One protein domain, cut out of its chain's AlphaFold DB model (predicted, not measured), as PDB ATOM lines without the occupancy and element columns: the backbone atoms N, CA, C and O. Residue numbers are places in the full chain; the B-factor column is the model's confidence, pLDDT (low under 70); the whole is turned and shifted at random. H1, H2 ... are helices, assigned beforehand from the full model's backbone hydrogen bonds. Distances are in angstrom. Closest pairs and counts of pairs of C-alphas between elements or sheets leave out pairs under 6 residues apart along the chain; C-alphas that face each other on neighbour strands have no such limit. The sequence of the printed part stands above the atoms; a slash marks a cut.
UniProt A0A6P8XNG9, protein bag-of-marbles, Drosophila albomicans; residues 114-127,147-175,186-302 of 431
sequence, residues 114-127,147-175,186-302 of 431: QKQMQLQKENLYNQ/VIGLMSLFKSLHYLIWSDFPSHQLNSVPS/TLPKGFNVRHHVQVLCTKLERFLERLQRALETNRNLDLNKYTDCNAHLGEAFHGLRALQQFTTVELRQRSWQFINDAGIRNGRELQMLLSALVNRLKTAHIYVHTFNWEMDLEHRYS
ATOM      1  N   GLN A 114     347.494 371.665 392.065       59.50
ATOM      2  CA  GLN A 114     346.431 372.037 393.005       59.50
ATOM      3  C   GLN A 114     345.480 370.874 393.327       59.50
ATOM      4  O   GLN A 114     345.145 370.657 394.493       59.50
ATOM      5  N   LYS A 115     345.091 370.082 392.322       66.44
ATOM      6  CA  LYS A 115     344.197 368.929 392.489       66.44
ATOM      7  C   LYS A 115     344.895 367.770 393.214       66.44
ATOM      8  O   LYS A 115     344.263 367.084 394.013       66.44
ATOM      9  N   GLN A 116     346.206 367.606 393.027       65.00
ATOM     10  CA  GLN A 116     347.010 366.651 393.800       65.00
ATOM     11  C   GLN A 116     347.070 367.023 395.292       65.00
ATOM     12  O   GLN A 116     346.881 366.162 396.150       65.00
ATOM     13  N   MET A 117     347.260 368.307 395.607       63.56
ATOM     14  CA  MET A 117     347.265 368.803 396.990       63.56
ATOM     15  C   MET A 117     345.895 368.678 397.668       63.56
ATOM     16  O   MET A 117     345.823 368.358 398.855       63.56
ATOM     17  N   GLN A 118     344.803 368.889 396.926       70.94
ATOM     18  CA  GLN A 118     343.445 368.697 397.439       70.94
ATOM     19  C   GLN A 118     343.189 367.232 397.827       70.94
ATOM     20  O   GLN A 118     342.737 366.962 398.936       70.94
ATOM     21  N   LEU A 119     343.571 366.284 396.966       66.44
ATOM     22  CA  LEU A 119     343.415 364.850 397.235       66.44
ATOM     23  C   LEU A 119     344.281 364.369 398.408       66.44
ATOM     24  O   LEU A 119     343.864 363.501 399.173       66.44
ATOM     25  N   GLN A 120     345.474 364.942 398.591       66.06
ATOM     26  CA  GLN A 120     346.310 364.656 399.763       66.06
ATOM     27  C   GLN A 120     345.680 365.172 401.064       66.06
ATOM     28  O   GLN A 120     345.712 364.466 402.072       66.06
ATOM     29  N   LYS A 121     345.058 366.360 401.044       69.44
ATOM     30  CA  LYS A 121     344.307 366.886 402.195       69.44
ATOM     31  C   LYS A 121     343.077 366.034 402.518       69.44
ATOM     32  O   LYS A 121     342.849 365.737 403.686       69.44
ATOM     33  N   GLU A 122     342.334 365.588 401.505       62.78
ATOM     34  CA  GLU A 122     341.199 364.670 401.683       62.78
ATOM     35  C   GLU A 122     341.644 363.304 402.241       62.78
ATOM     36  O   GLU A 122     340.971 362.743 403.102       62.78
ATOM     37  N   ASN A 123     342.803 362.779 401.821       60.94
ATOM     38  CA  ASN A 123     343.362 361.541 402.381       60.94
ATOM     39  C   ASN A 123     343.746 361.676 403.859       60.94
ATOM     40  O   ASN A 123     343.446 360.774 404.637       60.94
ATOM     41  N   LEU A 124     344.359 362.794 404.259       60.03
ATOM     42  CA  LEU A 124     344.675 363.071 405.666       60.03
ATOM     43  C   LEU A 124     343.405 363.200 406.520       60.03
ATOM     44  O   LEU A 124     343.360 362.684 407.633       60.03
ATOM     45  N   TYR A 125     342.354 363.829 405.988       53.41
ATOM     46  CA  TYR A 125     341.068 363.943 406.679       53.41
ATOM     47  C   TYR A 125     340.399 362.573 406.884       53.41
ATOM     48  O   TYR A 125     340.037 362.218 408.003       53.41
ATOM     49  N   ASN A 126     340.344 361.751 405.831       54.31
ATOM     50  CA  ASN A 126     339.802 360.389 405.898       54.31
ATOM     51  C   ASN A 126     340.631 359.461 406.803       54.31
ATOM     52  O   ASN A 126     340.100 358.510 407.376       54.31
ATOM     53  N   GLN A 127     341.934 359.723 406.939       52.09
ATOM     54  CA  GLN A 127     342.812 358.999 407.853       52.09
ATOM     55  C   GLN A 127     342.512 359.343 409.321       52.09
ATOM     56  O   GLN A 127     342.522 358.446 410.160       52.09
ATOM     57  N   VAL A 147     333.554 349.137 397.990       80.94
ATOM     58  CA  VAL A 147     334.831 349.830 398.200       80.94
ATOM     59  C   VAL A 147     335.911 348.859 398.681       80.94
ATOM     60  O   VAL A 147     337.026 348.916 398.176       80.94
ATOM     61  N   ILE A 148     335.610 347.941 399.604       80.19
ATOM     62  CA  ILE A 148     336.573 346.932 400.080       80.19
ATOM     63  C   ILE A 148     336.979 345.994 398.935       80.19
ATOM     64  O   ILE A 148     338.175 345.754 398.745       80.19
ATOM     65  N   GLY A 149     336.014 345.540 398.128       81.62
ATOM     66  CA  GLY A 149     336.278 344.730 396.933       81.62
ATOM     67  C   GLY A 149     337.152 345.456 395.903       81.62
ATOM     68  O   GLY A 149     338.110 344.897 395.376       81.62
ATOM     69  N   LEU A 150     336.906 346.747 395.668       86.44
ATOM     70  CA  LEU A 150     337.771 347.563 394.813       86.44
ATOM     71  C   LEU A 150     339.190 347.696 395.381       86.44
ATOM     72  O   LEU A 150     340.164 347.629 394.635       86.44
ATOM     73  N   MET A 151     339.337 347.858 396.696       84.56
ATOM     74  CA  MET A 151     340.648 347.989 397.344       84.56
ATOM     75  C   MET A 151     341.465 346.699 397.269       84.56
ATOM     76  O   MET A 151     342.684 346.769 397.084       84.56
ATOM     77  N   SER A 152     340.826 345.528 397.365       84.75
ATOM     78  CA  SER A 152     341.511 344.248 397.155       84.75
ATOM     79  C   SER A 152     341.992 344.110 395.706       84.75
ATOM     80  O   SER A 152     343.152 343.749 395.491       84.75
ATOM     81  N   LEU A 153     341.177 344.513 394.723       86.31
ATOM     82  CA  LEU A 153     341.563 344.540 393.308       86.31
ATOM     83  C   LEU A 153     342.705 345.526 393.033       86.31
ATOM     84  O   LEU A 153     343.673 345.162 392.366       86.31
ATOM     85  N   PHE A 154     342.659 346.741 393.589       87.69
ATOM     86  CA  PHE A 154     343.764 347.701 393.479       87.69
ATOM     87  C   PHE A 154     345.057 347.134 394.061       87.69
ATOM     88  O   PHE A 154     346.117 347.259 393.446       87.69
ATOM     89  N   LYS A 155     344.983 346.481 395.225       84.75
ATOM     90  CA  LYS A 155     346.138 345.819 395.838       84.75
ATOM     91  C   LYS A 155     346.669 344.695 394.946       84.75
ATOM     92  O   LYS A 155     347.877 344.635 394.738       84.75
ATOM     93  N   SER A 156     345.791 343.860 394.391       83.44
ATOM     94  CA  SER A 156     346.160 342.780 393.472       83.44
ATOM     95  C   SER A 156     346.834 343.307 392.205       83.44
ATOM     96  O   SER A 156     347.848 342.766 391.784       83.44
ATOM     97  N   LEU A 157     346.314 344.380 391.606       85.62
ATOM     98  CA  LEU A 157     346.912 345.006 390.425       85.62
ATOM     99  C   LEU A 157     348.255 345.658 390.741       85.62
ATOM    100  O   LEU A 157     349.204 345.522 389.979       85.62
ATOM    101  N   HIS A 158     348.367 346.347 391.877       83.94
ATOM    102  CA  HIS A 158     349.648 346.893 392.310       83.94
ATOM    103  C   HIS A 158     350.679 345.807 392.594       83.94
ATOM    104  O   HIS A 158     351.852 346.032 392.306       83.94
ATOM    105  N   TYR A 159     350.247 344.664 393.129       81.81
ATOM    106  CA  TYR A 159     351.098 343.496 393.284       81.81
ATOM    107  C   TYR A 159     351.515 342.953 391.921       81.81
ATOM    108  O   TYR A 159     352.704 342.900 391.684       81.81
ATOM    109  N   LEU A 160     350.591 342.701 390.989       81.38
ATOM    110  CA  LEU A 160     350.902 342.225 389.632       81.38
ATOM    111  C   LEU A 160     351.932 343.111 388.906       81.38
ATOM    112  O   LEU A 160     352.872 342.623 388.293       81.38
ATOM    113  N   ILE A 161     351.785 344.436 389.004       81.00
ATOM    114  CA  ILE A 161     352.723 345.393 388.391       81.00
ATOM    115  C   ILE A 161     354.114 345.346 389.064       81.00
ATOM    116  O   ILE A 161     355.091 345.819 388.480       81.00
ATOM    117  N   TRP A 162     354.210 344.839 390.298       75.00
ATOM    118  CA  TRP A 162     355.410 344.884 391.139       75.00
ATOM    119  C   TRP A 162     356.105 343.527 391.337       75.00
ATOM    120  O   TRP A 162     357.329 343.498 391.352       75.00
ATOM    121  N   SER A 163     355.361 342.431 391.501       62.09
ATOM    122  CA  SER A 163     355.870 341.102 391.858       62.09
ATOM    123  C   SER A 163     356.557 340.388 390.704       62.09
ATOM    124  O   SER A 163     357.496 339.637 390.942       62.09
ATOM    125  N   ASP A 164     356.129 340.651 389.469       53.19
ATOM    126  CA  ASP A 164     356.486 339.792 388.332       53.19
ATOM    127  C   ASP A 164     357.561 340.411 387.425       53.19
ATOM    128  O   ASP A 164     357.855 339.896 386.350       53.19
ATOM    129  N   PHE A 165     358.200 341.506 387.855       51.38
ATOM    130  CA  PHE A 165     359.219 342.178 387.044       51.38
ATOM    131  C   PHE A 165     360.490 342.459 387.833       51.38
ATOM    132  O   PHE A 165     360.666 343.570 388.344       51.38
ATOM    133  N   PRO A 166     361.448 341.518 387.842       41.69
ATOM    134  CA  PRO A 166     362.834 341.914 387.943       41.69
ATOM    135  C   PRO A 166     363.108 342.881 386.791       41.69
ATOM    136  O   PRO A 166     363.007 342.541 385.611       41.69
ATOM    137  N   SER A 167     363.419 344.127 387.135       37.75
ATOM    138  CA  SER A 167     364.035 345.059 386.203       37.75
ATOM    139  C   SER A 167     365.191 344.364 385.482       37.75
ATOM    140  O   SER A 167     365.907 343.592 386.113       37.75
ATOM    141  N   HIS A 168     365.371 344.690 384.200       39.03
ATOM    142  CA  HIS A 168     366.428 344.342 383.230       39.03
ATOM    143  C   HIS A 168     367.875 344.055 383.716       39.03
ATOM    144  O   HIS A 168     368.736 343.732 382.900       39.03
ATOM    145  N   GLN A 169     368.185 344.181 385.001       38.97
ATOM    146  CA  GLN A 169     369.492 343.940 385.595       38.97
ATOM    147  C   GLN A 169     369.847 342.458 385.770       38.97
ATOM    148  O   GLN A 169     371.032 342.153 385.817       38.97
ATOM    149  N   LEU A 170     368.885 341.528 385.808       39.75
ATOM    150  CA  LEU A 170     369.227 340.109 386.000       39.75
ATOM    151  C   LEU A 170     369.896 339.455 384.783       39.75
ATOM    152  O   LEU A 170     370.726 338.570 384.952       39.75
ATOM    153  N   ASN A 171     369.584 339.917 383.568       37.56
ATOM    154  CA  ASN A 171     370.074 339.284 382.336       37.56
ATOM    155  C   ASN A 171     371.200 340.073 381.642       37.56
ATOM    156  O   ASN A 171     371.668 339.653 380.589       37.56
ATOM    157  N   SER A 172     371.631 341.215 382.194       36.09
ATOM    158  CA  SER A 172     372.629 342.096 381.559       36.09
ATOM    159  C   SER A 172     373.853 342.423 382.420       36.09
ATOM    160  O   SER A 172     374.752 343.116 381.949       36.09
ATOM    161  N   VAL A 173     373.938 341.911 383.653       31.86
ATOM    162  CA  VAL A 173     375.098 342.131 384.528       31.86
ATOM    163  C   VAL A 173     375.785 340.787 384.803       31.86
ATOM    164  O   VAL A 173     375.103 339.834 385.186       31.86
ATOM    165  N   PRO A 174     377.119 340.674 384.627       34.81
ATOM    166  CA  PRO A 174     377.882 339.525 385.104       34.81
ATOM    167  C   PRO A 174     377.546 339.262 386.575       34.81
ATOM    168  O   PRO A 174     377.396 340.206 387.348       34.81
ATOM    169  N   SER A 175     377.426 337.989 386.937       44.19
ATOM    170  CA  SER A 175     376.826 337.410 388.153       44.19
ATOM    171  C   SER A 175     377.411 337.821 389.522       44.19
ATOM    172  O   SER A 175     377.353 337.036 390.464       44.19
ATOM    173  N   THR A 186     354.724 351.829 396.983       56.97
ATOM    174  CA  THR A 186     353.813 352.678 397.747       56.97
ATOM    175  C   THR A 186     352.410 352.517 397.174       56.97
ATOM    176  O   THR A 186     352.062 353.128 396.155       56.97
ATOM    177  N   LEU A 187     351.612 351.654 397.805       65.31
ATOM    178  CA  LEU A 187     350.160 351.765 397.743       65.31
ATOM    179  C   LEU A 187     349.775 353.133 398.340       65.31
ATOM    180  O   LEU A 187     350.368 353.530 399.353       65.31
ATOM    181  N   PRO A 188     348.838 353.882 397.739       67.19
ATOM    182  CA  PRO A 188     348.365 355.119 398.338       67.19
ATOM    183  C   PRO A 188     347.881 354.905 399.775       67.19
ATOM    184  O   PRO A 188     347.137 353.967 400.062       67.19
ATOM    185  N   LYS A 189     348.318 355.774 400.693       63.97
ATOM    186  CA  LYS A 189     347.877 355.745 402.091       63.97
ATOM    187  C   LYS A 189     346.463 356.328 402.161       63.97
ATOM    188  O   LYS A 189     346.298 357.541 402.085       63.97
ATOM    189  N   GLY A 190     345.455 355.462 402.257       66.56
ATOM    190  CA  GLY A 190     344.043 355.842 402.351       66.56
ATOM    191  C   GLY A 190     343.146 354.956 401.490       66.56
ATOM    192  O   GLY A 190     343.628 354.110 400.744       66.56
ATOM    193  N   PHE A 191     341.835 355.163 401.584       74.31
ATOM    194  CA  PHE A 191     340.834 354.364 400.864       74.31
ATOM    195  C   PHE A 191     340.134 355.145 399.758       74.31
ATOM    196  O   PHE A 191     339.088 354.728 399.287       74.31
ATOM    197  N   ASN A 192     340.673 356.299 399.350       82.50
ATOM    198  CA  ASN A 192     340.084 357.127 398.300       82.50
ATOM    199  C   ASN A 192     340.180 356.432 396.935       82.50
ATOM    200  O   ASN A 192     341.234 356.468 396.298       82.50
ATOM    201  N   VAL A 193     339.073 355.825 396.488       84.56
ATOM    202  CA  VAL A 193     338.978 355.101 395.207       84.56
ATOM    203  C   VAL A 193     339.486 355.957 394.050       84.56
ATOM    204  O   VAL A 193     340.305 355.492 393.266       84.56
ATOM    205  N   ARG A 194     339.097 357.235 393.971       85.50
ATOM    206  CA  ARG A 194     339.532 358.127 392.885       85.50
ATOM    207  C   ARG A 194     341.047 358.323 392.865       85.50
ATOM    208  O   ARG A 194     341.656 358.361 391.798       85.50
ATOM    209  N   HIS A 195     341.658 358.452 394.040       84.31
ATOM    210  CA  HIS A 195     343.107 358.567 394.146       84.31
ATOM    211  C   HIS A 195     343.809 357.264 393.737       84.31
ATOM    212  O   HIS A 195     344.802 357.312 393.010       84.31
ATOM    213  N   HIS A 196     343.268 356.107 394.136       86.50
ATOM    214  CA  HIS A 196     343.769 354.796 393.707       86.50
ATOM    215  C   HIS A 196     343.663 354.601 392.194       86.50
ATOM    216  O   HIS A 196     344.649 354.199 391.588       86.50
ATOM    217  N   VAL A 197     342.542 354.979 391.568       88.62
ATOM    218  CA  VAL A 197     342.382 354.951 390.102       88.62
ATOM    219  C   VAL A 197     343.470 355.783 389.423       88.62
ATOM    220  O   VAL A 197     344.154 355.286 388.537       88.62
ATOM    221  N   GLN A 198     343.699 357.023 389.868       86.94
ATOM    222  CA  GLN A 198     344.726 357.892 389.280       86.94
ATOM    223  C   GLN A 198     346.134 357.302 389.395       86.94
ATOM    224  O   GLN A 198     346.882 357.263 388.417       86.94
ATOM    225  N   VAL A 199     346.502 356.829 390.587       87.19
ATOM    226  CA  VAL A 199     347.821 356.229 390.812       87.19
ATOM    227  C   VAL A 199     347.969 354.953 389.989       87.19
ATOM    228  O   VAL A 199     349.015 354.745 389.374       87.19
ATOM    229  N   LEU A 200     346.928 354.126 389.924       88.88
ATOM    230  CA  LEU A 200     346.930 352.916 389.119       88.88
ATOM    231  C   LEU A 200     347.093 353.232 387.627       88.88
ATOM    232  O   LEU A 200     347.966 352.630 387.011       88.88
ATOM    233  N   CYS A 201     346.356 354.201 387.071       90.06
ATOM    234  CA  CYS A 201     346.506 354.629 385.675       90.06
ATOM    235  C   CYS A 201     347.963 354.973 385.349       90.06
ATOM    236  O   CYS A 201     348.526 354.412 384.418       90.06
ATOM    237  N   THR A 202     348.604 355.825 386.158       86.06
ATOM    238  CA  THR A 202     350.001 356.232 385.906       86.06
ATOM    239  C   THR A 202     350.994 355.071 386.001       86.06
ATOM    240  O   THR A 202     351.979 355.026 385.264       86.06
ATOM    241  N   LYS A 203     350.768 354.111 386.910       87.56
ATOM    242  CA  LYS A 203     351.632 352.930 387.033       87.56
ATOM    243  C   LYS A 203     351.412 351.947 385.886       87.56
ATOM    244  O   LYS A 203     352.392 351.397 385.391       87.56
ATOM    245  N   LEU A 204     350.161 351.746 385.474       90.25
ATOM    246  CA  LEU A 204     349.794 350.879 384.358       90.25
ATOM    247  C   LEU A 204     350.286 351.418 383.020       90.25
ATOM    248  O   LEU A 204     350.785 350.648 382.216       90.25
ATOM    249  N   GLU A 205     350.218 352.725 382.798       90.31
ATOM    250  CA  GLU A 205     350.752 353.368 381.595       90.31
ATOM    251  C   GLU A 205     352.250 353.089 381.441       90.31
ATOM    252  O   GLU A 205     352.677 352.450 380.482       90.31
ATOM    253  N   ARG A 206     353.040 353.403 382.475       88.00
ATOM    254  CA  ARG A 206     354.480 353.087 382.509       88.00
ATOM    255  C   ARG A 206     354.773 351.598 382.383       88.00
ATOM    256  O   ARG A 206     355.887 351.214 382.031       88.00
ATOM    257  N   PHE A 207     353.849 350.753 382.821       87.69
ATOM    258  CA  PHE A 207     353.978 349.308 382.747       87.69
ATOM    259  C   PHE A 207     353.762 348.802 381.317       87.69
ATOM    260  O   PHE A 207     354.634 348.130 380.774       87.69
ATOM    261  N   LEU A 208     352.662 349.196 380.683       91.81
ATOM    262  CA  LEU A 208     352.340 348.823 379.311       91.81
ATOM    263  C   LEU A 208     353.355 349.381 378.314       91.81
ATOM    264  O   LEU A 208     353.779 348.662 377.419       91.81
ATOM    265  N   GLU A 209     353.839 350.609 378.508       89.25
ATOM    266  CA  GLU A 209     354.934 351.149 377.693       89.25
ATOM    267  C   GLU A 209     356.228 350.334 377.821       89.25
ATOM    268  O   GLU A 209     356.995 350.228 376.866       89.25
ATOM    269  N   ARG A 210     356.511 349.764 379.000       87.12
ATOM    270  CA  ARG A 210     357.672 348.880 379.175       87.12
ATOM    271  C   ARG A 210     357.492 347.580 378.397       87.12
ATOM    272  O   ARG A 210     358.437 347.173 377.729       87.12
ATOM    273  N   LEU A 211     356.303 346.977 378.443       89.12
ATOM    274  CA  LEU A 211     355.987 345.796 377.633       89.12
ATOM    275  C   LEU A 211     356.066 346.102 376.132       89.12
ATOM    276  O   LEU A 211     356.658 345.323 375.395       89.12
ATOM    277  N   GLN A 212     355.557 347.258 375.699       92.50
ATOM    278  CA  GLN A 212     355.641 347.712 374.308       92.50
ATOM    279  C   GLN A 212     357.095 347.819 373.846       92.50
ATOM    280  O   GLN A 212     357.461 347.228 372.837       92.50
ATOM    281  N   ARG A 213     357.949 348.508 374.617       88.88
ATOM    282  CA  ARG A 213     359.379 348.622 374.290       88.88
ATOM    283  C   ARG A 213     360.056 347.256 374.234       88.88
ATOM    284  O   ARG A 213     360.867 347.030 373.344       88.88
ATOM    285  N   ALA A 214     359.729 346.355 375.162       86.00
ATOM    286  CA  ALA A 214     360.275 345.002 375.169       86.00
ATOM    287  C   ALA A 214     359.872 344.233 373.900       86.00
ATOM    288  O   ALA A 214     360.735 343.662 373.242       86.00
ATOM    289  N   LEU A 215     358.595 344.283 373.517       89.25
ATOM    290  CA  LEU A 215     358.086 343.674 372.287       89.25
ATOM    291  C   LEU A 215     358.753 344.264 371.029       89.25
ATOM    292  O   LEU A 215     359.140 343.533 370.119       89.25
ATOM    293  N   GLU A 216     358.948 345.584 370.994       89.81
ATOM    294  CA  GLU A 216     359.588 346.286 369.875       89.81
ATOM    295  C   GLU A 216     361.048 345.876 369.660       89.81
ATOM    296  O   GLU A 216     361.504 345.872 368.514       89.81
ATOM    297  N   THR A 217     361.775 345.472 370.712       86.19
ATOM    298  CA  THR A 217     363.176 345.026 370.572       86.19
ATOM    299  C   THR A 217     363.344 343.814 369.654       86.19
ATOM    300  O   THR A 217     364.409 343.643 369.061       86.19
ATOM    301  N   ASN A 218     362.296 343.000 369.514       83.81
ATOM    302  CA  ASN A 218     362.304 341.741 368.776       83.81
ATOM    303  C   ASN A 218     361.354 341.755 367.563       83.81
ATOM    304  O   ASN A 218     361.109 340.718 366.950       83.81
ATOM    305  N   ARG A 219     360.854 342.935 367.164       86.31
ATOM    306  CA  ARG A 219     359.868 343.114 366.080       86.31
ATOM    307  C   ARG A 219     360.255 342.464 364.746       86.31
ATOM    308  O   ARG A 219     359.378 342.060 363.990       86.31
ATOM    309  N   ASN A 220     361.546 342.420 364.430       85.81
ATOM    310  CA  ASN A 220     362.033 341.990 363.116       85.81
ATOM    311  C   ASN A 220     362.307 340.480 363.021       85.81
ATOM    312  O   ASN A 220     362.765 340.035 361.974       85.81
ATOM    313  N   LEU A 221     362.092 339.721 364.099       85.69
ATOM    314  CA  LEU A 221     362.445 338.302 364.158       85.69
ATOM    315  C   LEU A 221     361.294 337.417 363.661       85.69
ATOM    316  O   LEU A 221     361.471 336.674 362.702       85.69
ATOM    317  N   ASP A 222     360.096 337.580 364.229       87.69
ATOM    318  CA  ASP A 222     358.877 336.898 363.778       87.69
ATOM    319  C   ASP A 222     357.693 337.872 363.776       87.69
ATOM    320  O   ASP A 222     357.221 338.325 364.823       87.69
ATOM    321  N   LEU A 223     357.212 338.204 362.573       90.62
ATOM    322  CA  LEU A 223     356.139 339.172 362.385       90.62
ATOM    323  C   LEU A 223     354.783 338.651 362.882       90.62
ATOM    324  O   LEU A 223     354.009 339.447 363.409       90.62
ATOM    325  N   ASN A 224     354.500 337.353 362.748       91.31
ATOM    326  CA  ASN A 224     353.204 336.780 363.124       91.31
ATOM    327  C   ASN A 224     353.060 336.755 364.649       91.31
ATOM    328  O   ASN A 224     352.090 337.278 365.204       91.31
ATOM    329  N   LYS A 225     354.083 336.246 365.345       90.31
ATOM    330  CA  LYS A 225     354.108 336.250 366.816       90.31
ATOM    331  C   LYS A 225     354.112 337.672 367.373       90.31
ATOM    332  O   LYS A 225     353.440 337.952 368.368       90.31
ATOM    333  N   TYR A 226     354.817 338.590 366.709       93.12
ATOM    334  CA  TYR A 226     354.779 340.007 367.054       93.12
ATOM    335  C   TYR A 226     353.363 340.588 366.930       93.12
ATOM    336  O   TYR A 226     352.918 341.282 367.846       93.12
ATOM    337  N   THR A 227     352.638 340.318 365.836       93.38
ATOM    338  CA  THR A 227     351.274 340.840 365.651       93.38
ATOM    339  C   THR A 227     350.304 340.315 366.703       93.38
ATOM    340  O   THR A 227     349.510 341.103 367.218       93.38
ATOM    341  N   ASP A 228     350.426 339.046 367.092       93.69
ATOM    342  CA  ASP A 228     349.588 338.435 368.130       93.69
ATOM    343  C   ASP A 228     349.862 339.058 369.506       93.69
ATOM    344  O   ASP A 228     348.945 339.490 370.212       93.69
ATOM    345  N   CYS A 229     351.140 339.212 369.867       92.94
ATOM    346  CA  CYS A 229     351.532 339.893 371.101       92.94
ATOM    347  C   CYS A 229     351.056 341.352 371.119       92.94
ATOM    348  O   CYS A 229     350.575 341.844 372.143       92.94
ATOM    349  N   ASN A 230     351.157 342.046 369.983       94.00
ATOM    350  CA  ASN A 230     350.715 343.427 369.845       94.00
ATOM    351  C   ASN A 230     349.186 343.557 369.956       94.00
ATOM    352  O   ASN A 230     348.704 344.548 370.505       94.00
ATOM    353  N   ALA A 231     348.415 342.562 369.503       95.06
ATOM    354  CA  ALA A 231     346.966 342.525 369.691       95.06
ATOM    355  C   ALA A 231     346.597 342.438 371.182       95.06
ATOM    356  O   ALA A 231     345.853 343.286 371.682       95.06
ATOM    357  N   HIS A 232     347.195 341.499 371.924       93.56
ATOM    358  CA  HIS A 232     346.973 341.370 373.372       93.56
ATOM    359  C   HIS A 232     347.408 342.616 374.151       93.56
ATOM    360  O   HIS A 232     346.724 343.066 375.077       93.56
ATOM    361  N   LEU A 233     348.529 343.221 373.762       93.69
ATOM    362  CA  LEU A 233     348.995 344.461 374.367       93.69
ATOM    363  C   LEU A 233     348.051 345.634 374.049       93.69
ATOM    364  O   LEU A 233     347.744 346.441 374.931       93.69
ATOM    365  N   GLY A 234     347.514 345.685 372.828       94.00
ATOM    366  CA  GLY A 234     346.483 346.630 372.408       94.00
ATOM    367  C   GLY A 234     345.201 346.536 373.244       94.00
ATOM    368  O   GLY A 234     344.667 347.564 373.667       94.00
ATOM    369  N   GLU A 235     344.740 345.324 373.567       93.88
ATOM    370  CA  GLU A 235     343.592 345.108 374.462       93.88
ATOM    371  C   GLU A 235     343.845 345.632 375.883       93.88
ATOM    372  O   GLU A 235     342.952 346.216 376.513       93.88
ATOM    373  N   ALA A 236     345.069 345.460 376.391       93.25
ATOM    374  CA  ALA A 236     345.466 345.991 377.690       93.25
ATOM    375  C   ALA A 236     345.521 347.533 377.679       93.25
ATOM    376  O   ALA A 236     345.014 348.173 378.605       93.25
ATOM    377  N   PHE A 237     346.031 348.146 376.602       94.88
ATOM    378  CA  PHE A 237     345.975 349.599 376.396       94.88
ATOM    379  C   PHE A 237     344.539 350.121 376.291       94.88
ATOM    380  O   PHE A 237     344.224 351.174 376.851       94.88
ATOM    381  N   HIS A 238     343.643 349.395 375.621       94.94
ATOM    382  CA  HIS A 238     342.228 349.754 375.570       94.94
ATOM    383  C   HIS A 238     341.598 349.745 376.973       94.94
ATOM    384  O   HIS A 238     340.903 350.690 377.350       94.94
ATOM    385  N   GLY A 239     341.916 348.733 377.786       92.62
ATOM    386  CA  GLY A 239     341.498 348.676 379.187       92.62
ATOM    387  C   GLY A 239     342.042 349.834 380.037       92.62
ATOM    388  O   GLY A 239     341.304 350.396 380.847       92.62
ATOM    389  N   LEU A 240     343.292 350.260 379.813       93.44
ATOM    390  CA  LEU A 240     343.857 351.453 380.457       93.44
ATOM    391  C   LEU A 240     343.087 352.729 380.080       93.44
ATOM    392  O   LEU A 240     342.775 353.528 380.964       93.44
ATOM    393  N   ARG A 241     342.745 352.919 378.798       94.06
ATOM    394  CA  ARG A 241     341.952 354.082 378.350       94.06
ATOM    395  C   ARG A 241     340.567 354.104 378.991       94.06
ATOM    396  O   ARG A 241     340.121 355.160 379.433       94.06
ATOM    397  N   ALA A 242     339.909 352.949 379.092       93.00
ATOM    398  CA  ALA A 242     338.637 352.832 379.804       93.00
ATOM    399  C   ALA A 242     338.790 353.202 381.291       93.00
ATOM    400  O   ALA A 242     337.986 353.958 381.830       93.00
ATOM    401  N   LEU A 243     339.873 352.763 381.943       92.81
ATOM    402  CA  LEU A 243     340.140 353.093 383.345       92.81
ATOM    403  C   LEU A 243     340.375 354.598 383.558       92.81
ATOM    404  O   LEU A 243     339.927 355.158 384.559       92.81
ATOM    405  N   GLN A 244     341.035 355.277 382.615       92.38
ATOM    406  CA  GLN A 244     341.292 356.719 382.694       92.38
ATOM    407  C   GLN A 244     340.002 357.553 382.756       92.38
ATOM    408  O   GLN A 244     339.994 358.603 383.405       92.38
ATOM    409  N   GLN A 245     338.898 357.081 382.171       91.81
ATOM    410  CA  GLN A 245     337.597 357.761 382.245       91.81
ATOM    411  C   GLN A 245     337.110 357.889 383.700       91.81
ATOM    412  O   GLN A 245     336.591 358.928 384.099       91.81
ATOM    413  N   PHE A 246     337.406 356.908 384.558       88.88
ATOM    414  CA  PHE A 246     337.029 356.935 385.977       88.88
ATOM    415  C   PHE A 246     337.801 357.973 386.813       88.88
ATOM    416  O   PHE A 246     337.488 358.194 387.985       88.88
ATOM    417  N   THR A 247     338.788 358.670 386.240       86.19
ATOM    418  CA  THR A 247     339.478 359.777 386.929       86.19
ATOM    419  C   THR A 247     338.636 361.058 387.003       86.19
ATOM    420  O   THR A 247     338.840 361.893 387.904       86.19
ATOM    421  N   THR A 248     337.682 361.232 386.086       85.19
ATOM    422  CA  THR A 248     336.795 362.404 385.992       85.19
ATOM    423  C   THR A 248     335.407 362.133 386.569       85.19
ATOM    424  O   THR A 248     334.804 363.061 387.106       85.19
ATOM    425  N   VAL A 249     334.966 360.875 386.534       86.00
ATOM    426  CA  VAL A 249     333.656 360.394 386.993       86.00
ATOM    427  C   VAL A 249     333.456 360.544 388.510       86.00
ATOM    428  O   VAL A 249     334.402 360.585 389.304       86.00
ATOM    429  N   GLU A 250     332.191 360.656 388.923       81.88
ATOM    430  CA  GLU A 250     331.803 360.767 390.324       81.88
ATOM    431  C   GLU A 250     331.981 359.437 391.074       81.88
ATOM    432  O   GLU A 250     331.263 358.465 390.848       81.88
ATOM    433  N   LEU A 251     332.939 359.429 392.005       81.88
ATOM    434  CA  LEU A 251     333.274 358.311 392.898       81.88
ATOM    435  C   LEU A 251     333.392 358.803 394.352       81.88
ATOM    436  O   LEU A 251     334.327 358.458 395.077       81.88
ATOM    437  N   ARG A 252     332.488 359.704 394.763       79.88
ATOM    438  CA  ARG A 252     332.488 360.263 396.122       79.88
ATOM    439  C   ARG A 252     332.128 359.181 397.135       79.88
ATOM    440  O   ARG A 252     331.126 358.483 396.987       79.88
ATOM    441  N   GLN A 253     332.933 359.095 398.186       81.50
ATOM    442  CA  GLN A 253     332.802 358.093 399.235       81.50
ATOM    443  C   GLN A 253     332.819 358.741 400.617       81.50
ATOM    444  O   GLN A 253     333.499 359.746 400.831       81.50
ATOM    445  N   ARG A 254     332.110 358.127 401.561       76.81
ATOM    446  CA  ARG A 254     332.164 358.442 402.990       76.81
ATOM    447  C   ARG A 254     332.036 357.136 403.759       76.81
ATOM    448  O   ARG A 254     331.212 356.306 403.399       76.81
ATOM    449  N   SER A 255     332.864 356.935 404.782       72.62
ATOM    450  CA  SER A 255     332.786 355.748 405.647       72.62
ATOM    451  C   SER A 255     332.692 354.417 404.879       72.62
ATOM    452  O   SER A 255     331.874 353.573 405.221       72.62
ATOM    453  N   TRP A 256     333.536 354.222 403.855       72.75
ATOM    454  CA  TRP A 256     333.634 352.969 403.076       72.75
ATOM    455  C   TRP A 256     332.436 352.632 402.187       72.75
ATOM    456  O   TRP A 256     332.330 351.514 401.689       72.75
ATOM    457  N   GLN A 257     331.555 353.598 401.960       79.88
ATOM    458  CA  GLN A 257     330.415 353.464 401.068       79.88
ATOM    459  C   GLN A 257     330.382 354.640 400.094       79.88
ATOM    460  O   GLN A 257     330.868 355.740 400.388       79.88
ATOM    461  N   PHE A 258     329.840 354.399 398.904       83.88
ATOM    462  CA  PHE A 258     329.567 355.472 397.956       83.88
ATOM    463  C   PHE A 258     328.353 356.262 398.436       83.88
ATOM    464  O   PHE A 258     327.373 355.681 398.888       83.88
ATOM    465  N   ILE A 259     328.440 357.589 398.357       82.44
ATOM    466  CA  ILE A 259     327.403 358.480 398.901       82.44
ATOM    467  C   ILE A 259     326.173 358.517 397.983       82.44
ATOM    468  O   ILE A 259     325.053 358.662 398.457       82.44
ATOM    469  N   ASN A 260     326.395 358.383 396.673       86.44
ATOM    470  CA  ASN A 260     325.381 358.568 395.639       86.44
ATOM    471  C   ASN A 260     325.178 357.271 394.844       86.44
ATOM    472  O   ASN A 260     326.153 356.570 394.560       86.44
ATOM    473  N   ASP A 261     323.955 357.024 394.363       85.38
ATOM    474  CA  ASP A 261     323.628 355.873 393.498       85.38
ATOM    475  C   ASP A 261     324.447 355.857 392.201       85.38
ATOM    476  O   ASP A 261     324.815 354.800 391.684       85.38
ATOM    477  N   ALA A 262     324.788 357.039 391.679       86.31
ATOM    478  CA  ALA A 262     325.735 357.175 390.576       86.31
ATOM    479  C   ALA A 262     327.117 356.610 390.948       86.31
ATOM    480  O   ALA A 262     327.681 355.830 390.188       86.31
ATOM    481  N   GLY A 263     327.624 356.921 392.144       84.94
ATOM    482  CA  GLY A 263     328.890 356.388 392.651       84.94
ATOM    483  C   GLY A 263     328.864 354.871 392.855       84.94
ATOM    484  O   GLY A 263     329.851 354.211 392.548       84.94
ATOM    485  N   ILE A 264     327.734 354.309 393.297       86.62
ATOM    486  CA  ILE A 264     327.557 352.853 393.432       86.62
ATOM    487  C   ILE A 264     327.621 352.173 392.058       86.62
ATOM    488  O   ILE A 264     328.366 351.208 391.889       86.62
ATOM    489  N   ARG A 265     326.885 352.686 391.063       88.88
ATOM    490  CA  ARG A 265     326.907 352.149 389.689       88.88
ATOM    491  C   ARG A 265     328.301 352.234 389.072       88.88
ATOM    492  O   ARG A 265     328.841 351.210 388.662       88.88
ATOM    493  N   ASN A 266     328.923 353.412 389.127       89.94
ATOM    494  CA  ASN A 266     330.284 353.625 388.631       89.94
ATOM    495  C   ASN A 266     331.300 352.729 389.357       89.94
ATOM    496  O   ASN A 266     332.239 352.231 388.746       89.94
ATOM    497  N   GLY A 267     331.120 352.496 390.659       88.69
ATOM    498  CA  GLY A 267     331.960 351.584 391.430       88.69
ATOM    499  C   GLY A 267     331.847 350.127 390.966       88.69
ATOM    500  O   GLY A 267     332.866 349.441 390.894       88.69
ATOM    501  N   ARG A 268     330.641 349.656 390.612       90.75
ATOM    502  CA  ARG A 268     330.421 348.298 390.076       90.75
ATOM    503  C   ARG A 268     331.034 348.143 388.690       90.75
ATOM    504  O   ARG A 268     331.736 347.167 388.438       90.75
ATOM    505  N   GLU A 269     330.832 349.125 387.816       92.44
ATOM    506  CA  GLU A 269     331.466 349.154 386.494       92.44
ATOM    507  C   GLU A 269     332.993 349.155 386.603       92.44
ATOM    508  O   GLU A 269     333.668 348.378 385.928       92.44
ATOM    509  N   LEU A 270     333.540 349.955 387.523       93.12
ATOM    510  CA  LEU A 270     334.967 349.974 387.816       93.12
ATOM    511  C   LEU A 270     335.464 348.610 388.312       93.12
ATOM    512  O   LEU A 270     336.536 348.171 387.906       93.12
ATOM    513  N   GLN A 271     334.703 347.915 389.159       92.25
ATOM    514  CA  GLN A 271     335.080 346.592 389.664       92.25
ATOM    515  C   GLN A 271     335.159 345.552 388.538       92.25
ATOM    516  O   GLN A 271     336.140 344.805 388.457       92.25
ATOM    517  N   MET A 272     334.163 345.529 387.646       92.62
ATOM    518  CA  MET A 272     334.165 344.653 386.469       92.62
ATOM    519  C   MET A 272     335.340 344.973 385.543       92.62
ATOM    520  O   MET A 272     336.070 344.071 385.128       92.62
ATOM    521  N   LEU A 273     335.575 346.264 385.282       94.12
ATOM    522  CA  LEU A 273     336.681 346.721 384.450       94.12
ATOM    523  C   LEU A 273     338.038 346.306 385.027       94.12
ATOM    524  O   LEU A 273     338.868 345.768 384.297       94.12
ATOM    525  N   LEU A 274     338.276 346.534 386.323       93.00
ATOM    526  CA  LEU A 274     339.535 346.174 386.980       93.00
ATOM    527  C   LEU A 274     339.769 344.663 386.956       93.00
ATOM    528  O   LEU A 274     340.890 344.232 386.699       93.00
ATOM    529  N   SER A 275     338.722 343.864 387.167       91.75
ATOM    530  CA  SER A 275     338.814 342.399 387.123       91.75
ATOM    531  C   SER A 275     339.188 341.901 385.723       91.75
ATOM    532  O   SER A 275     340.114 341.105 385.574       91.75
ATOM    533  N   ALA A 276     338.542 342.429 384.679       92.25
ATOM    534  CA  ALA A 276     338.897 342.118 383.295       92.25
ATOM    535  C   ALA A 276     340.320 342.588 382.946       92.25
ATOM    536  O   ALA A 276     341.069 341.886 382.266       92.25
ATOM    537  N   LEU A 277     340.716 343.764 383.442       92.69
ATOM    538  CA  LEU A 277     342.032 344.344 383.204       92.69
ATOM    539  C   LEU A 277     343.155 343.511 383.830       92.69
ATOM    540  O   LEU A 277     344.190 343.352 383.192       92.69
ATOM    541  N   VAL A 278     342.954 342.928 385.019       90.88
ATOM    542  CA  VAL A 278     343.919 341.985 385.623       90.88
ATOM    543  C   VAL A 278     344.248 340.856 384.650       90.88
ATOM    544  O   VAL A 278     345.422 340.577 384.414       90.88
ATOM    545  N   ASN A 279     343.226 340.229 384.068       89.94
ATOM    546  CA  ASN A 279     343.420 339.103 383.159       89.94
ATOM    547  C   ASN A 279     344.114 339.545 381.870       89.94
ATOM    548  O   ASN A 279     345.107 338.940 381.483       89.94
ATOM    549  N   ARG A 280     343.679 340.658 381.265       92.50
ATOM    550  CA  ARG A 280     344.324 341.210 380.060       92.50
ATOM    551  C   ARG A 280     345.794 341.555 380.288       92.50
ATOM    552  O   ARG A 280     346.624 341.274 379.432       92.50
ATOM    553  N   LEU A 281     346.131 342.132 381.444       91.50
ATOM    554  CA  LEU A 281     347.514 342.460 381.800       91.50
ATOM    555  C   LEU A 281     348.373 341.210 381.970       91.50
ATOM    556  O   LEU A 281     349.495 341.189 381.473       91.50
ATOM    557  N   LYS A 282     347.848 340.174 382.635       90.38
ATOM    558  CA  LYS A 282     348.531 338.879 382.765       90.38
ATOM    559  C   LYS A 282     348.781 338.250 381.399       90.38
ATOM    560  O   LYS A 282     349.911 337.874 381.115       90.38
ATOM    561  N   THR A 283     347.759 338.192 380.548       90.25
ATOM    562  CA  THR A 283     347.877 337.641 379.194       90.25
ATOM    563  C   THR A 283     348.912 338.415 378.384       90.25
ATOM    564  O   THR A 283     349.890 337.826 377.939       90.25
ATOM    565  N   ALA A 284     348.777 339.740 378.264       90.50
ATOM    566  CA  ALA A 284     349.730 340.558 377.511       90.50
ATOM    567  C   ALA A 284     351.167 340.398 378.030       90.50
ATOM    568  O   ALA A 284     352.104 340.284 377.244       90.50
ATOM    569  N   HIS A 285     351.343 340.344 379.351       88.56
ATOM    570  CA  HIS A 285     352.644 340.112 379.962       88.56
ATOM    571  C   HIS A 285     353.239 338.753 379.578       88.56
ATOM    572  O   HIS A 285     354.372 338.722 379.099       88.56
ATOM    573  N   ILE A 286     352.486 337.663 379.769       89.56
ATOM    574  CA  ILE A 286     352.936 336.300 379.465       89.56
ATOM    575  C   ILE A 286     353.305 336.193 377.989       89.56
ATOM    576  O   ILE A 286     354.393 335.733 377.679       89.56
ATOM    577  N   TYR A 287     352.452 336.672 377.082       90.25
ATOM    578  CA  TYR A 287     352.717 336.601 375.645       90.25
ATOM    579  C   TYR A 287     353.988 337.361 375.255       90.25
ATOM    580  O   TYR A 287     354.868 336.789 374.619       90.25
ATOM    581  N   VAL A 288     354.137 338.614 375.699       88.06
ATOM    582  CA  VAL A 288     355.332 339.419 375.397       88.06
ATOM    583  C   VAL A 288     356.595 338.797 376.000       88.06
ATOM    584  O   VAL A 288     357.641 338.788 375.354       88.06
ATOM    585  N   HIS A 289     356.530 338.268 377.227       86.56
ATOM    586  CA  HIS A 289     357.685 337.617 377.848       86.56
ATOM    587  C   HIS A 289     358.054 336.304 377.177       86.56
ATOM    588  O   HIS A 289     359.234 336.097 376.910       86.56
ATOM    589  N   THR A 290     357.079 335.447 376.885       87.31
ATOM    590  CA  THR A 290     357.309 334.180 376.188       87.31
ATOM    591  C   THR A 290     357.883 334.432 374.803       87.31
ATOM    592  O   THR A 290     358.874 333.804 374.452       87.31
ATOM    593  N   PHE A 291     357.349 335.409 374.061       86.88
ATOM    594  CA  PHE A 291     357.905 335.812 372.773       86.88
ATOM    595  C   PHE A 291     359.356 336.278 372.907       86.88
ATOM    596  O   PHE A 291     360.232 335.769 372.220       86.88
ATOM    597  N   ASN A 292     359.649 337.197 373.831       85.12
ATOM    598  CA  ASN A 292     361.021 337.672 374.023       85.12
ATOM    599  C   ASN A 292     361.980 336.552 374.446       85.12
ATOM    600  O   ASN A 292     363.110 336.514 373.972       85.12
ATOM    601  N   TRP A 293     361.528 335.647 375.312       84.56
ATOM    602  CA  TRP A 293     362.302 334.490 375.749       84.56
ATOM    603  C   TRP A 293     362.581 333.515 374.602       84.56
ATOM    604  O   TRP A 293     363.711 333.058 374.451       84.56
ATOM    605  N   GLU A 294     361.582 333.234 373.768       84.75
ATOM    606  CA  GLU A 294     361.728 332.385 372.588       84.75
ATOM    607  C   GLU A 294     362.696 333.009 371.576       84.75
ATOM    608  O   GLU A 294     363.622 332.350 371.113       84.75
ATOM    609  N   MET A 295     362.565 334.311 371.316       84.75
ATOM    610  CA  MET A 295     363.474 335.042 370.432       84.75
ATOM    611  C   MET A 295     364.908 335.082 370.971       84.75
ATOM    612  O   MET A 295     365.866 334.971 370.202       84.75
ATOM    613  N   ASP A 296     365.082 335.207 372.288       80.25
ATOM    614  CA  ASP A 296     366.396 335.107 372.919       80.25
ATOM    615  C   ASP A 296     366.984 333.693 372.749       80.25
ATOM    616  O   ASP A 296     368.158 333.567 372.394       80.25
ATOM    617  N   LEU A 297     366.182 332.640 372.940       75.50
ATOM    618  CA  LEU A 297     366.606 331.249 372.745       75.50
ATOM    619  C   LEU A 297     367.009 330.946 371.298       75.50
ATOM    620  O   LEU A 297     368.014 330.271 371.081       75.50
ATOM    621  N   GLU A 298     366.241 331.427 370.323       78.56
ATOM    622  CA  GLU A 298     366.466 331.134 368.906       78.56
ATOM    623  C   GLU A 298     367.604 331.965 368.306       78.56
ATOM    624  O   GLU A 298     368.398 331.452 367.516       78.56
ATOM    625  N   HIS A 299     367.708 333.245 368.678       75.00
ATOM    626  CA  HIS A 299     368.578 334.193 367.977       75.00
ATOM    627  C   HIS A 299     369.753 334.723 368.801       75.00
ATOM    628  O   HIS A 299     370.693 335.270 368.219       75.00
ATOM    629  N   ARG A 300     369.726 334.612 370.137       71.25
ATOM    630  CA  ARG A 300     370.761 335.201 371.012       71.25
ATOM    631  C   ARG A 300     371.522 334.180 371.849       71.25
ATOM    632  O   ARG A 300     372.655 334.456 372.245       71.25
ATOM    633  N   TYR A 301     370.947 333.015 372.125       71.88
ATOM    634  CA  TYR A 301     371.619 331.991 372.916       71.88
ATOM    635  C   TYR A 301     372.666 331.261 372.075       71.88
ATOM    636  O   TYR A 301     372.406 330.772 370.979       71.88
ATOM    637  N   SER A 302     373.876 331.149 372.619       69.44
ATOM    638  CA  SER A 302     374.906 330.290 372.029       69.44
ATOM    639  C   SER A 302     374.516 328.811 372.142       69.44
ATOM    640  O   SER A 302     373.800 328.421 373.066       69.44
TER     641      SER A 302
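Overview. This is residues 114 to 127, 147 to 175 and 186 to 302 of the 431 residues of the protein "protein bag-of-marbles" of Drosophila albomicans (UniProt A0A6P8XNG9). Four helices make an elongated bundle: H5 runs its length, with H2, H3 and H4 packed along it; H1 sits at one end, near H3, and residues 166 to 175 stick out. The printed part has 160 residues with five named helices, H1 to H5 in chain order, and is all helix. It is only just loose, close to compact: radius of gyration of the C-alphas 18.5 A, spans 60 by 34 by 27 A.

Along the chain. Find C-alpha 261 at (323.628, 355.873, 393.498); H5 runs 56.1 A to C-alpha 299 at (368.578, 334.193, 367.977). H4 is residues 223 to 245, H3 193 to 216, H2 147 to 163, H1 114 to 127.

Arrangement. H5 and H4 touch as a hairpin; their closest C-alphas, Ala 284 and His 232, are 5.0 A apart. Every O i to N i+4 pair is within hydrogen-bond range in H1, H2 and H3, 18 of 19 in H4, 34 of 35 in H5.

Size, cuts and confidence. Cuts leave C-alpha gaps of 15.5 A, 127 to 147, and 29.2 A, 175 to 186. The H4 to H5 link is long. Residues 163 to 175 are among those under pLDDT 70.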